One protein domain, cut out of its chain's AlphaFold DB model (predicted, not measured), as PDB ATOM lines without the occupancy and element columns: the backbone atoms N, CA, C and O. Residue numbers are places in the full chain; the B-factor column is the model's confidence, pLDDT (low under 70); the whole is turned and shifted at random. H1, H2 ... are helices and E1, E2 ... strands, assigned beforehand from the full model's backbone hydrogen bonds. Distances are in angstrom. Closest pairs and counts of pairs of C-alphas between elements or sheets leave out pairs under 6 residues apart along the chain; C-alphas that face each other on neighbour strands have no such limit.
ATOM      1  N   TYR A   4       8.912  -8.966 109.227       55.44
ATOM      2  CA  TYR A   4       9.058 -10.298 108.637       55.44
ATOM      3  C   TYR A   4       8.338 -11.415 109.403       55.44
ATOM      4  O   TYR A   4       7.869 -12.365 108.780       55.44
ATOM      5  N   LEU A   5       8.225 -11.304 110.731       56.25
ATOM      6  CA  LEU A   5       7.538 -12.312 111.548       56.25
ATOM      7  C   LEU A   5       6.038 -12.344 111.227       56.25
ATOM      8  O   LEU A   5       5.472 -13.411 111.008       56.25
ATOM      9  N   PHE A   6       5.430 -11.166 111.079       61.69
ATOM     10  CA  PHE A   6       4.002 -11.038 110.795       61.69
ATOM     11  C   PHE A   6       3.634 -11.560 109.394       61.69
ATOM     12  O   PHE A   6       2.631 -12.247 109.224       61.69
ATOM     13  N   GLU A   7       4.467 -11.301 108.380       64.50
ATOM     14  CA  GLU A   7       4.230 -11.824 107.026       64.50
ATOM     15  C   GLU A   7       4.359 -13.349 106.933       64.50
ATOM     16  O   GLU A   7       3.654 -13.986 106.145       64.50
ATOM     17  N   MET A   8       5.265 -13.946 107.712       65.12
ATOM     18  CA  MET A   8       5.410 -15.399 107.761       65.12
ATOM     19  C   MET A   8       4.203 -16.057 108.426       65.12
ATOM     20  O   MET A   8       3.683 -17.027 107.877       65.12
ATOM     21  N   GLU A   9       3.720 -15.512 109.543       67.12
ATOM     22  CA  GLU A   9       2.541 -16.035 110.244       67.12
ATOM     23  C   GLU A   9       1.296 -16.003 109.347       67.12
ATOM     24  O   GLU A   9       0.661 -17.038 109.159       67.12
ATOM     25  N   VAL A  10       1.043 -14.896 108.639       72.88
ATOM     26  CA  VAL A  10      -0.082 -14.790 107.687       72.88
ATOM     27  C   VAL A  10       0.003 -15.836 106.563       72.88
ATOM     28  O   VAL A  10      -1.007 -16.414 106.153       72.88
ATOM     29  N   LYS A  11       1.207 -16.121 106.048       74.38
ATOM     30  CA  LYS A  11       1.394 -17.161 105.021       74.38
ATOM     31  C   LYS A  11       1.140 -18.565 105.565       74.38
ATOM     32  O   LYS A  11       0.610 -19.398 104.828       74.38
ATOM     33  N   VAL A  12       1.530 -18.842 106.808       78.12
ATOM     34  CA  VAL A  12       1.265 -20.135 107.452       78.12
ATOM     35  C   VAL A  12      -0.227 -20.279 107.742       78.12
ATOM     36  O   VAL A  12      -0.784 -21.327 107.435       78.12
ATOM     37  N   ASP A  13      -0.903 -19.228 108.203       82.38
ATOM     38  CA  ASP A  13      -2.351 -19.235 108.430       82.38
ATOM     39  C   ASP A  13      -3.148 -19.546 107.163       82.38
ATOM     40  O   ASP A  13      -4.068 -20.364 107.191       82.38
ATOM     41  N   ASN A  14      -2.756 -18.967 106.026       86.19
ATOM     42  CA  ASN A  14      -3.367 -19.296 104.739       86.19
ATOM     43  C   ASN A  14      -3.182 -20.779 104.379       86.19
ATOM     44  O   ASN A  14      -4.102 -21.400 103.850       86.19
ATOM     45  N   LYS A  15      -2.020 -21.370 104.694       86.31
ATOM     46  CA  LYS A  15      -1.778 -22.807 104.488       86.31
ATOM     47  C   LYS A  15      -2.594 -23.674 105.440       86.31
ATOM     48  O   LYS A  15      -3.076 -24.715 105.008       86.31
ATOM     49  N   ILE A  16      -2.759 -23.255 106.694       88.75
ATOM     50  CA  ILE A  16      -3.605 -23.949 107.672       88.75
ATOM     51  C   ILE A  16      -5.045 -23.975 107.168       88.75
ATOM     52  O   ILE A  16      -5.635 -25.047 107.083       88.75
ATOM     53  N   ASN A  17      -5.586 -22.820 106.774       90.44
ATOM     54  CA  ASN A  17      -6.957 -22.722 106.277       90.44
ATOM     55  C   ASN A  17      -7.159 -23.592 105.025       90.44
ATOM     56  O   ASN A  17      -8.102 -24.372 104.974       90.44
ATOM     57  N   ALA A  18      -6.230 -23.532 104.064       89.50
ATOM     58  CA  ALA A  18      -6.294 -24.359 102.859       89.50
ATOM     59  C   ALA A  18      -6.189 -25.867 103.162       89.50
ATOM     60  O   ALA A  18      -6.836 -26.677 102.502       89.50
ATOM     61  N   ALA A  19      -5.377 -26.260 104.149       90.31
ATOM     62  CA  ALA A  19      -5.269 -27.653 104.574       90.31
ATOM     63  C   ALA A  19      -6.555 -28.138 105.254       90.31
ATOM     64  O   ALA A  19      -7.017 -29.235 104.967       90.31
ATOM     65  N   LEU A  20      -7.156 -27.324 106.123       90.56
ATOM     66  CA  LEU A  20      -8.430 -27.648 106.769       90.56
ATOM     67  C   LEU A  20      -9.551 -27.819 105.744       90.56
ATOM     68  O   LEU A  20     -10.249 -28.829 105.772       90.56
ATOM     69  N   GLU A  21      -9.654 -26.893 104.789       91.44
ATOM     70  CA  GLU A  21     -10.638 -26.953 103.706       91.44
ATOM     71  C   GLU A  21     -10.452 -28.209 102.839       91.44
ATOM     72  O   GLU A  21     -11.408 -28.939 102.587       91.44
ATOM     73  N   ALA A  22      -9.212 -28.531 102.453       91.06
ATOM     74  CA  ALA A  22      -8.905 -29.736 101.678       91.06
ATOM     75  C   ALA A  22      -9.230 -31.042 102.425       91.06
ATOM     76  O   ALA A  22      -9.490 -32.071 101.796       91.06
ATOM     77  N   LEU A  23      -9.199 -31.010 103.758       90.25
ATOM     78  CA  LEU A  23      -9.531 -32.140 104.621       90.25
ATOM     79  C   LEU A  23     -11.006 -32.159 105.043       90.25
ATOM     80  O   LEU A  23     -11.399 -33.082 105.755       90.25
ATOM     81  N   PHE A  24     -11.810 -31.188 104.595       89.12
ATOM     82  CA  PHE A  24     -13.200 -30.995 105.022       89.12
ATOM     83  C   PHE A  24     -13.328 -30.897 106.551       89.12
ATOM     84  O   PHE A  24     -14.222 -31.488 107.158       89.12
ATOM     85  N   ILE A  25     -12.382 -30.195 107.179       90.25
ATOM     86  CA  ILE A  25     -12.344 -29.970 108.622       90.25
ATOM     87  C   ILE A  25     -12.798 -28.545 108.896       90.25
ATOM     88  O   ILE A  25     -12.060 -27.592 108.648       90.25
ATOM     89  N   ASP A  26     -13.990 -28.422 109.462       87.31
ATOM     90  CA  ASP A  26     -14.530 -27.146 109.909       87.31
ATOM     91  C   ASP A  26     -14.179 -26.870 111.374       87.31
ATOM     92  O   ASP A  26     -14.047 -27.778 112.203       87.31
ATOM     93  N   GLU A  27     -14.034 -25.585 111.696       86.81
ATOM     94  CA  GLU A  27     -13.894 -25.136 113.076       86.81
ATOM     95  C   GLU A  27     -15.251 -25.197 113.788       86.81
ATOM     96  O   GLU A  27     -16.230 -24.588 113.351       86.81
ATOM     97  N   ASP A  28     -15.296 -25.883 114.929       86.06
ATOM     98  CA  ASP A  28     -16.476 -25.973 115.783       86.06
ATOM     99  C   ASP A  28     -16.205 -25.315 117.138       86.06
ATOM    100  O   ASP A  28     -15.348 -25.747 117.906       86.06
ATOM    101  N   LYS A  29     -16.994 -24.293 117.490       78.94
ATOM    102  CA  LYS A  29     -16.881 -23.567 118.769       78.94
ATOM    103  C   LYS A  29     -17.053 -24.454 120.008       78.94
ATOM    104  O   LYS A  29     -16.557 -24.092 121.072       78.94
ATOM    105  N   TYR A  30     -17.743 -25.578 119.874       80.06
ATOM    106  CA  TYR A  30     -17.993 -26.586 120.902       80.06
ATOM    107  C   TYR A  30     -17.240 -27.896 120.630       80.06
ATOM    108  O   TYR A  30     -17.503 -28.904 121.292       80.06
ATOM    109  N   GLY A  31     -16.302 -27.877 119.678       78.31
ATOM    110  CA  GLY A  31     -15.484 -29.019 119.308       78.31
ATOM    111  C   GLY A  31     -14.763 -29.622 120.512       78.31
ATOM    112  O   GLY A  31     -14.206 -28.916 121.356       78.31
ATOM    113  N   ARG A  32     -14.791 -30.954 120.600       84.44
ATOM    114  CA  ARG A  32     -14.178 -31.705 121.709       84.44
ATOM    115  C   ARG A  32     -12.668 -31.837 121.585       84.44
ATOM    116  O   ARG A  32     -12.022 -32.114 122.590       84.44
ATOM    117  N   TYR A  33     -12.141 -31.685 120.373       89.88
ATOM    118  CA  TYR A  33     -10.721 -31.818 120.086       89.88
ATOM    119  C   TYR A  33     -10.136 -30.471 119.702       89.88
ATOM    120  O   TYR A  33     -10.740 -29.716 118.941       89.88
ATOM    121  N   VAL A  34      -8.937 -30.194 120.194       92.06
ATOM    122  CA  VAL A  34      -8.240 -28.933 119.967       92.06
ATOM    123  C   VAL A  34      -6.973 -29.183 119.155       92.06
ATOM    124  O   VAL A  34      -6.024 -29.818 119.623       92.06
ATOM    125  N   LEU A  35      -6.936 -28.639 117.943       92.19
ATOM    126  CA  LEU A  35      -5.771 -28.632 117.066       92.19
ATOM    127  C   LEU A  35      -4.976 -27.344 117.304       92.19
ATOM    128  O   LEU A  35      -5.456 -26.240 117.055       92.19
ATOM    129  N   GLY A  36      -3.759 -27.475 117.811       93.31
ATOM    130  CA  GLY A  36      -2.820 -26.380 118.006       93.31
ATOM    131  C   GLY A  36      -1.886 -26.211 116.814       93.31
ATOM    132  O   GLY A  36      -1.492 -27.197 116.199       93.31
ATOM    133  N   PHE A  37      -1.477 -24.977 116.526       91.19
ATOM    134  CA  PHE A  37      -0.486 -24.669 115.498       91.19
ATOM    135  C   PHE A  37       0.651 -23.830 116.076       91.19
ATOM    136  O   PHE A  37       0.426 -22.801 116.725       91.19
ATOM    137  N   ARG A  38       1.883 -24.291 115.848       89.75
ATOM    138  CA  ARG A  38       3.116 -23.612 116.250       89.75
ATOM    139  C   ARG A  38       3.737 -22.864 115.081       89.75
ATOM    140  O   ARG A  38       3.720 -23.340 113.943       89.75
ATOM    141  N   ASN A  39       4.280 -21.689 115.379       82.69
ATOM    142  CA  ASN A  39       5.096 -20.933 114.440       82.69
ATOM    143  C   ASN A  39       6.539 -21.477 114.436       82.69
ATOM    144  O   ASN A  39       6.868 -22.424 115.157       82.69
ATOM    145  N   SER A  40       7.408 -20.883 113.618       78.25
ATOM    146  CA  SER A  40       8.817 -21.285 113.492       78.25
ATOM    147  C   SER A  40       9.626 -21.139 114.783       78.25
ATOM    148  O   SER A  40      10.638 -21.817 114.939       78.25
ATOM    149  N   ASP A  41       9.176 -20.299 115.715       79.94
ATOM    150  CA  ASP A  41       9.817 -20.097 117.017       79.94
ATOM    151  C   ASP A  41       9.367 -21.138 118.059       79.94
ATOM    152  O   ASP A  41       9.752 -21.072 119.227       79.94
ATOM    153  N   GLY A  42       8.524 -22.102 117.663       81.94
ATOM    154  CA  GLY A  42       7.947 -23.107 118.556       81.94
ATOM    155  C   GLY A  42       6.830 -22.561 119.449       81.94
ATOM    156  O   GLY A  42       6.368 -23.255 120.360       81.94
ATOM    157  N   VAL A  43       6.366 -21.332 119.198       85.75
ATOM    158  CA  VAL A  43       5.286 -20.707 119.961       85.75
ATOM    159  C   VAL A  43       3.949 -21.171 119.406       85.75
ATOM    160  O   VAL A  43       3.671 -21.057 118.212       85.75
ATOM    161  N   LEU A  44       3.103 -21.698 120.290       88.31
ATOM    162  CA  LEU A  44       1.719 -22.025 119.972       88.31
ATOM    163  C   LEU A  44       0.932 -20.720 119.798       88.31
ATOM    164  O   LEU A  44       0.633 -20.055 120.790       88.31
ATOM    165  N   TYR A  45       0.616 -20.365 118.555       86.62
ATOM    166  CA  TYR A  45       0.001 -19.076 118.221       86.62
ATOM    167  C   TYR A  45      -1.473 -19.207 117.823       86.62
ATOM    168  O   TYR A  45      -2.237 -18.260 117.997       86.62
ATOM    169  N   ARG A  46      -1.900 -20.388 117.350       88.69
ATOM    170  CA  ARG A  46      -3.285 -20.642 116.935       88.69
ATOM    171  C   ARG A  46      -3.813 -21.960 117.489       88.69
ATOM    172  O   ARG A  46      -3.078 -22.938 117.616       88.69
ATOM    173  N   LYS A  47      -5.102 -21.970 117.827       91.69
ATOM    174  CA  LYS A  47      -5.858 -23.147 118.263       91.69
ATOM    175  C   LYS A  47      -7.175 -23.187 117.509       91.69
ATOM    176  O   LYS A  47      -7.801 -22.144 117.352       91.69
ATOM    177  N   ILE A  48      -7.562 -24.370 117.064       90.88
ATOM    178  CA  ILE A  48      -8.788 -24.612 116.312       90.88
ATOM    179  C   ILE A  48      -9.491 -25.780 116.973       90.88
ATOM    180  O   ILE A  48      -8.913 -26.855 117.133       90.88
ATOM    181  N   ASN A  49     -10.729 -25.553 117.379       92.38
ATOM    182  CA  ASN A  49     -11.566 -26.605 117.924       92.38
ATOM    183  C   ASN A  49     -12.249 -27.322 116.760       92.38
ATOM    184  O   ASN A  49     -12.731 -26.672 115.837       92.38
ATOM    185  N   VAL A  50     -12.279 -28.649 116.791       90.94
ATOM    186  CA  VAL A  50     -12.920 -29.464 115.754       90.94
ATOM    187  C   VAL A  50     -13.903 -30.433 116.388       90.94
ATOM    188  O   VAL A  50     -13.657 -30.972 117.478       90.94
ATOM    189  N   ASP A  51     -15.035 -30.636 115.718       84.94
ATOM    190  CA  ASP A  51     -16.047 -31.581 116.168       84.94
ATOM    191  C   ASP A  51     -15.834 -32.970 115.570       84.94
ATOM    192  O   ASP A  51     -15.499 -33.153 114.400       84.94
ATOM    193  N   GLY A  52     -16.037 -33.976 116.413       83.00
ATOM    194  CA  GLY A  52     -15.911 -35.369 116.028       83.00
ATOM    195  C   GLY A  52     -14.474 -35.898 115.966       83.00
ATOM    196  O   GLY A  52     -13.519 -35.266 115.516       83.00
ATOM    197  N   PHE A  53     -14.340 -37.158 116.377       85.12
ATOM    198  CA  PHE A  53     -13.084 -37.907 116.298       85.12
ATOM    199  C   PHE A  53     -12.578 -38.043 114.851       85.12
ATOM    200  O   PHE A  53     -11.373 -38.061 114.617       85.12
ATOM    201  N   ASN A  54     -13.486 -38.069 113.870       87.12
ATOM    202  CA  ASN A  54     -13.141 -38.159 112.451       87.12
ATOM    203  C   ASN A  54     -12.341 -36.944 111.967       87.12
ATOM    204  O   ASN A  54     -11.350 -37.124 111.268       87.12
ATOM    205  N   ALA A  55     -12.728 -35.730 112.370       88.62
ATOM    206  CA  ALA A  55     -12.001 -34.515 112.017       88.62
ATOM    207  C   ALA A  55     -10.603 -34.511 112.650       88.62
ATOM    208  O   ALA A  55      -9.611 -34.197 111.994       88.62
ATOM    209  N   PHE A  56     -10.501 -34.947 113.908       89.88
ATOM    210  CA  PHE A  56      -9.222 -35.086 114.599       89.88
ATOM    211  C   PHE A  56      -8.284 -36.101 113.921       89.88
ATOM    212  O   PHE A  56      -7.106 -35.810 113.696       89.88
ATOM    213  N   VAL A  57      -8.782 -37.289 113.567       89.94
ATOM    214  CA  VAL A  57      -7.991 -38.302 112.844       89.94
ATOM    215  C   VAL A  57      -7.618 -37.798 111.448       89.94
ATOM    216  O   VAL A  57      -6.453 -37.886 111.058       89.94
ATOM    217  N   GLY A  58      -8.566 -37.184 110.737       90.81
ATOM    218  CA  GLY A  58      -8.344 -36.568 109.431       90.81
ATOM    219  C   GLY A  58      -7.248 -35.503 109.467       90.81
ATOM    220  O   GLY A  58      -6.363 -35.510 108.613       90.81
ATOM    221  N   ALA A  59      -7.225 -34.651 110.496       91.12
ATOM    222  CA  ALA A  59      -6.148 -33.685 110.699       91.12
ATOM    223  C   ALA A  59      -4.798 -34.389 110.896       91.12
ATOM    224  O   ALA A  59      -3.815 -34.037 110.252       91.12
ATOM    225  N   ASN A  60      -4.742 -35.411 111.753       90.69
ATOM    226  CA  ASN A  60      -3.506 -36.136 112.062       90.69
ATOM    227  C   ASN A  60      -2.879 -36.853 110.860       90.69
ATOM    228  O   ASN A  60      -1.655 -36.957 110.773       90.69
ATOM    229  N   GLU A  61      -3.702 -37.369 109.952       90.62
ATOM    230  CA  GLU A  61      -3.247 -38.079 108.754       90.62
ATOM    231  C   GLU A  61      -3.093 -37.157 107.536       90.62
ATOM    232  O   GLU A  61      -2.285 -37.418 106.640       90.62
ATOM    233  N   GLY A  62      -3.870 -36.077 107.498       90.12
ATOM    234  CA  GLY A  62      -3.961 -35.147 106.383       90.12
ATOM    235  C   GLY A  62      -2.963 -34.001 106.454       90.12
ATOM    236  O   GLY A  62      -2.266 -33.745 105.475       90.12
ATOM    237  N   MET A  63      -2.830 -33.347 107.610       91.00
ATOM    238  CA  MET A  63      -1.944 -32.190 107.804       91.00
ATOM    239  C   MET A  63      -0.478 -32.456 107.394       91.00
ATOM    240  O   MET A  63       0.108 -31.591 106.735       91.00
ATOM    241  N   PRO A  64       0.107 -33.652 107.634       90.00
ATOM    242  CA  PRO A  64       1.429 -34.009 107.103       90.00
ATOM    243  C   PRO A  64       1.568 -33.897 105.587       90.00
ATOM    244  O   PRO A  64       2.624 -33.495 105.100       90.00
ATOM    245  N   LYS A  65       0.503 -34.163 104.823       90.12
ATOM    246  CA  LYS A  65       0.504 -34.012 103.358       90.12
ATOM    247  C   LYS A  65       0.576 -32.544 102.922       90.12
ATOM    248  O   LYS A  65       1.005 -32.265 101.808       90.12
ATOM    249  N   HIS A  66       0.210 -31.618 103.808       88.50
ATOM    250  CA  HIS A  66       0.288 -30.169 103.605       88.50
ATOM    251  C   HIS A  66       1.557 -29.540 104.217       88.50
ATOM    252  O   HIS A  66       1.703 -28.317 104.220       88.50
ATOM    253  N   GLY A  67       2.497 -30.361 104.704       87.88
ATOM    254  CA  GLY A  67       3.771 -29.904 105.268       87.88
ATOM    255  C   GLY A  67       3.723 -29.562 106.759       87.88
ATOM    256  O   GLY A  67       4.591 -28.839 107.245       87.88
ATOM    257  N   PHE A  68       2.723 -30.060 107.486       90.62
ATOM    258  CA  PHE A  68       2.600 -29.877 108.931       90.62
ATOM    259  C   PHE A  68       2.894 -31.167 109.692       90.62
ATOM    260  O   PHE A  68       2.310 -32.208 109.410       90.62
ATOM    261  N   THR A  69       3.725 -31.109 110.723       89.94
ATOM    262  CA  THR A  69       4.067 -32.286 111.531       89.94
ATOM    263  C   THR A  69       3.375 -32.213 112.882       89.94
ATOM    264  O   THR A  69       3.490 -31.195 113.559       89.94
ATOM    265  N   ASN A  70       2.674 -33.279 113.290       89.75
ATOM    266  CA  ASN A  70       2.149 -33.366 114.654       89.75
ATOM    267  C   ASN A  70       3.268 -33.758 115.630       89.75
ATOM    268  O   ASN A  70       3.779 -34.874 115.573       89.75
ATOM    269  N   GLU A  71       3.612 -32.857 116.543       85.31
ATOM    270  CA  GLU A  71       4.680 -33.031 117.533       85.31
ATOM    271  C   GLU A  71       4.265 -33.872 118.742       85.31
ATOM    272  O   GLU A  71       5.110 -34.411 119.451       85.31
ATOM    273  N   VAL A  72       2.962 -33.973 118.999       84.81
ATOM    274  CA  VAL A  72       2.421 -34.622 120.203       84.81
ATOM    275  C   VAL A  72       1.686 -35.918 119.877       84.81
ATOM    276  O   VAL A  72       1.033 -36.482 120.743       84.81
ATOM    277  N   LYS A  73       1.825 -36.428 118.645       76.12
ATOM    278  CA  LYS A  73       1.177 -37.667 118.185       76.12
ATOM    279  C   LYS A  73       1.502 -38.877 119.068       76.12
ATOM    280  O   LYS A  73       0.635 -39.711 119.302       76.12
ATOM    281  N   ASP A  74       2.732 -38.945 119.575       73.88
ATOM    282  CA  ASP A  74       3.199 -40.032 120.443       73.88
ATOM    283  C   ASP A  74       2.912 -39.772 121.932       73.88
ATOM    284  O   ASP A  74       3.160 -40.624 122.789       73.88
ATOM    285  N   MET A  75       2.382 -38.592 122.266       73.56
ATOM    286  CA  MET A  75       1.994 -38.244 123.624       73.56
ATOM    287  C   MET A  75       0.532 -38.623 123.844       73.56
ATOM    288  O   MET A  75      -0.384 -38.042 123.278       73.56
ATOM    289  N   SER A  76       0.289 -39.563 124.753       67.25
ATOM    290  CA  SER A  76      -1.055 -39.991 125.165       67.25
ATOM    291  C   SER A  76      -1.790 -38.965 126.049       67.25
ATOM    292  O   SER A  76      -2.679 -39.322 126.822       67.25
ATOM    293  N   LYS A  77      -1.405 -37.684 125.979       75.88
ATOM    294  CA  LYS A  77      -1.943 -36.586 126.789       75.88
ATOM    295  C   LYS A  77      -2.034 -35.301 125.978       75.88
ATOM    296  O   LYS A  77      -1.174 -35.028 125.149       75.88
ATOM    297  N   THR A  78      -3.011 -34.467 126.326       82.06
ATOM    298  CA  THR A  78      -3.107 -33.091 125.832       82.06
ATOM    299  C   THR A  78      -1.894 -32.271 126.261       82.06
ATOM    300  O   THR A  78      -1.539 -32.254 127.445       82.06
ATOM    301  N   VAL A  79      -1.310 -31.522 125.333       85.31
ATOM    302  CA  VAL A  79      -0.169 -30.633 125.579       85.31
ATOM    303  C   VAL A  79      -0.626 -29.195 125.383       85.31
ATOM    304  O   VAL A  79      -1.221 -28.864 124.365       85.31
ATOM    305  N   GLN A  80      -0.400 -28.325 126.373       84.81
ATOM    306  CA  GLN A  80      -0.836 -26.915 126.344       84.81
ATOM    307  C   GLN A  80      -2.342 -26.721 126.044       84.81
ATOM    308  O   GLN A  80      -2.755 -25.690 125.503       84.81
ATOM    309  N   GLY A  81      -3.170 -27.704 126.419       86.12
ATOM    310  CA  GLY A  81      -4.608 -27.722 126.138       86.12
ATOM    311  C   GLY A  81      -4.953 -28.023 124.675       86.12
ATOM    312  O   GLY A  81      -6.008 -27.596 124.222       86.12
ATOM    313  N   CYS A  82      -4.053 -28.681 123.943       90.06
ATOM    314  CA  CYS A  82      -4.262 -29.170 122.585       90.06
ATOM    315  C   CYS A  82      -4.132 -30.696 122.540       90.06
ATOM    316  O   CYS A  82      -3.243 -31.260 123.182       90.06
ATOM    317  N   ASP A  83      -4.994 -31.344 121.763       90.44
ATOM    318  CA  ASP A  83      -4.971 -32.786 121.491       90.44
ATOM    319  C   ASP A  83      -3.989 -33.140 120.367       90.44
ATOM    320  O   ASP A  83      -3.432 -34.233 120.333       90.44
ATOM    321  N   ALA A  84      -3.749 -32.201 119.451       91.56
ATOM    322  CA  ALA A  84      -2.693 -32.275 118.448       91.56
ATOM    323  C   ALA A  84      -1.996 -30.920 118.345       91.56
ATOM    324  O   ALA A  84      -2.634 -29.886 118.516       91.56
ATOM    325  N   ILE A  85      -0.696 -30.911 118.059       92.88
ATOM    326  CA  ILE A  85       0.076 -29.685 117.847       92.88
ATOM    327  C   ILE A  85       0.850 -29.842 116.553       92.88
ATOM    328  O   ILE A  85       1.754 -30.667 116.468       92.88
ATOM    329  N   PHE A  86       0.505 -29.025 115.570       92.12
ATOM    330  CA  PHE A  86       1.110 -29.016 114.255       92.12
ATOM    331  C   PHE A  86       2.137 -27.895 114.138       92.12
ATOM    332  O   PHE A  86       1.825 -26.729 114.380       92.12
ATOM    333  N   SER A  87       3.349 -28.222 113.709       89.38
ATOM    334  CA  SER A  87       4.340 -27.236 113.275       89.38
ATOM    335  C   SER A  87       4.541 -27.316 111.772       89.38
ATOM    336  O   SER A  87       4.550 -28.398 111.180       89.38
ATOM    337  N   TYR A  88       4.666 -26.154 111.131       85.00
ATOM    338  CA  TYR A  88       4.935 -26.099 109.701       85.00
ATOM    339  C   TYR A  88       6.404 -26.450 109.443       85.00
ATOM    340  O   TYR A  88       7.300 -25.667 109.748       85.00
ATOM    341  N   VAL A  89       6.645 -27.622 108.855       76.88
ATOM    342  CA  VAL A  89       7.972 -28.091 108.432       76.88
ATOM    343  C   VAL A  89       8.064 -27.926 106.917       76.88
ATOM    344  O   VAL A  89       8.223 -28.880 106.158       76.88
TER     345      VAL A  89
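Overview. This is residues 4 to 89 of the 91 residues of an uncharacterized protein of Shewanella sp. SR44-4 (UniProt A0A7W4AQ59). A small twisted sheet of four strands is covered on one face by two helices, H1 and H2, which stand steeply to each other, while the long link of residues 71 to 83 loops out on the side away from the helices. E1 and E4 run through the middle of the sheet, and the first turns of H1 reach out to one end of the longest axis. The printed part has 86 residues, with two named helices and four named strands that follow along the chain as H1, E1, E2, H2, E3, E4; the sheet runs E2, E1, E4, E3, is mixed, and the class is mixed, helices and strands. The whole is compact, with a radius of gyration of the C-alphas of 11.9 A and spans of 36 by 25 by 24 A.

Along the chain. In the sheet, E2 is residues 44 to 50, 17.0 A long, E1 residues 33 to 38, 16.5 A, E4 residues 84 to 88, 13.1 A, and E3 residues 68 to 70. H1, residues 4 to 22, measures 27.4 A from C-alpha 4 at (9.058, -10.298, 108.637) to C-alpha 22 at (-8.905, -29.736, 101.678). H2, residues 52 to 66, measures 21.1 A. E4 ends with C-alpha 88 at (4.935, -26.099, 109.701).

Arrangement. E1 and E4, the inner strands, are parallel at 27 degrees, with N 36 and O 84 at 2.8 A. E2, an edge strand, is antiparallel to E1 in a hairpin, with N 35 and O 48 at 2.8 A. E3, the other edge strand, forms a hairpin with E4, with N 69 and O 87 at 2.9 A. H1 and H2 are on one face of the sheet, making two layers, helices over a sheet. H2 has a height over the sheet of 8.4 A and lies over E1 and E4, along the strands, at 19 degrees to E4 on the local plane; the closest C-alphas of H2 and E1 are those of Phe 56 and Tyr 33, 6.6 A. H1, at a height of 9.5 A, is over E1 and only just over E4, on which 3 of its C-alphas fall. With residues 15 to 20 alone H1 touches H2, the closest C-alphas being those of Ala 19 and His 66, 6.2 A, at a steep tilt of 57 degrees, opposite ways. E2, H2 and E3 form a split strand-helix-strand unit, two strands of one sheet that are not neighbours, with a helix between them along the chain and E1 and E4 between them in the sheet, and its crossover is right-handed. Every O i to N i+4 pair is within hydrogen-bond range in H1, but 8 of 11 in H2.

Size, cuts and confidence. The two C-alphas farthest apart, those of Tyr 4 and Phe 53, are 36.2 A apart. The printed part has no cut. The link from E3 to E4, 13 residues, is long. The mean pLDDT of the printed part is 84.7, and residues 4 to 9 and residue 76 are under 70.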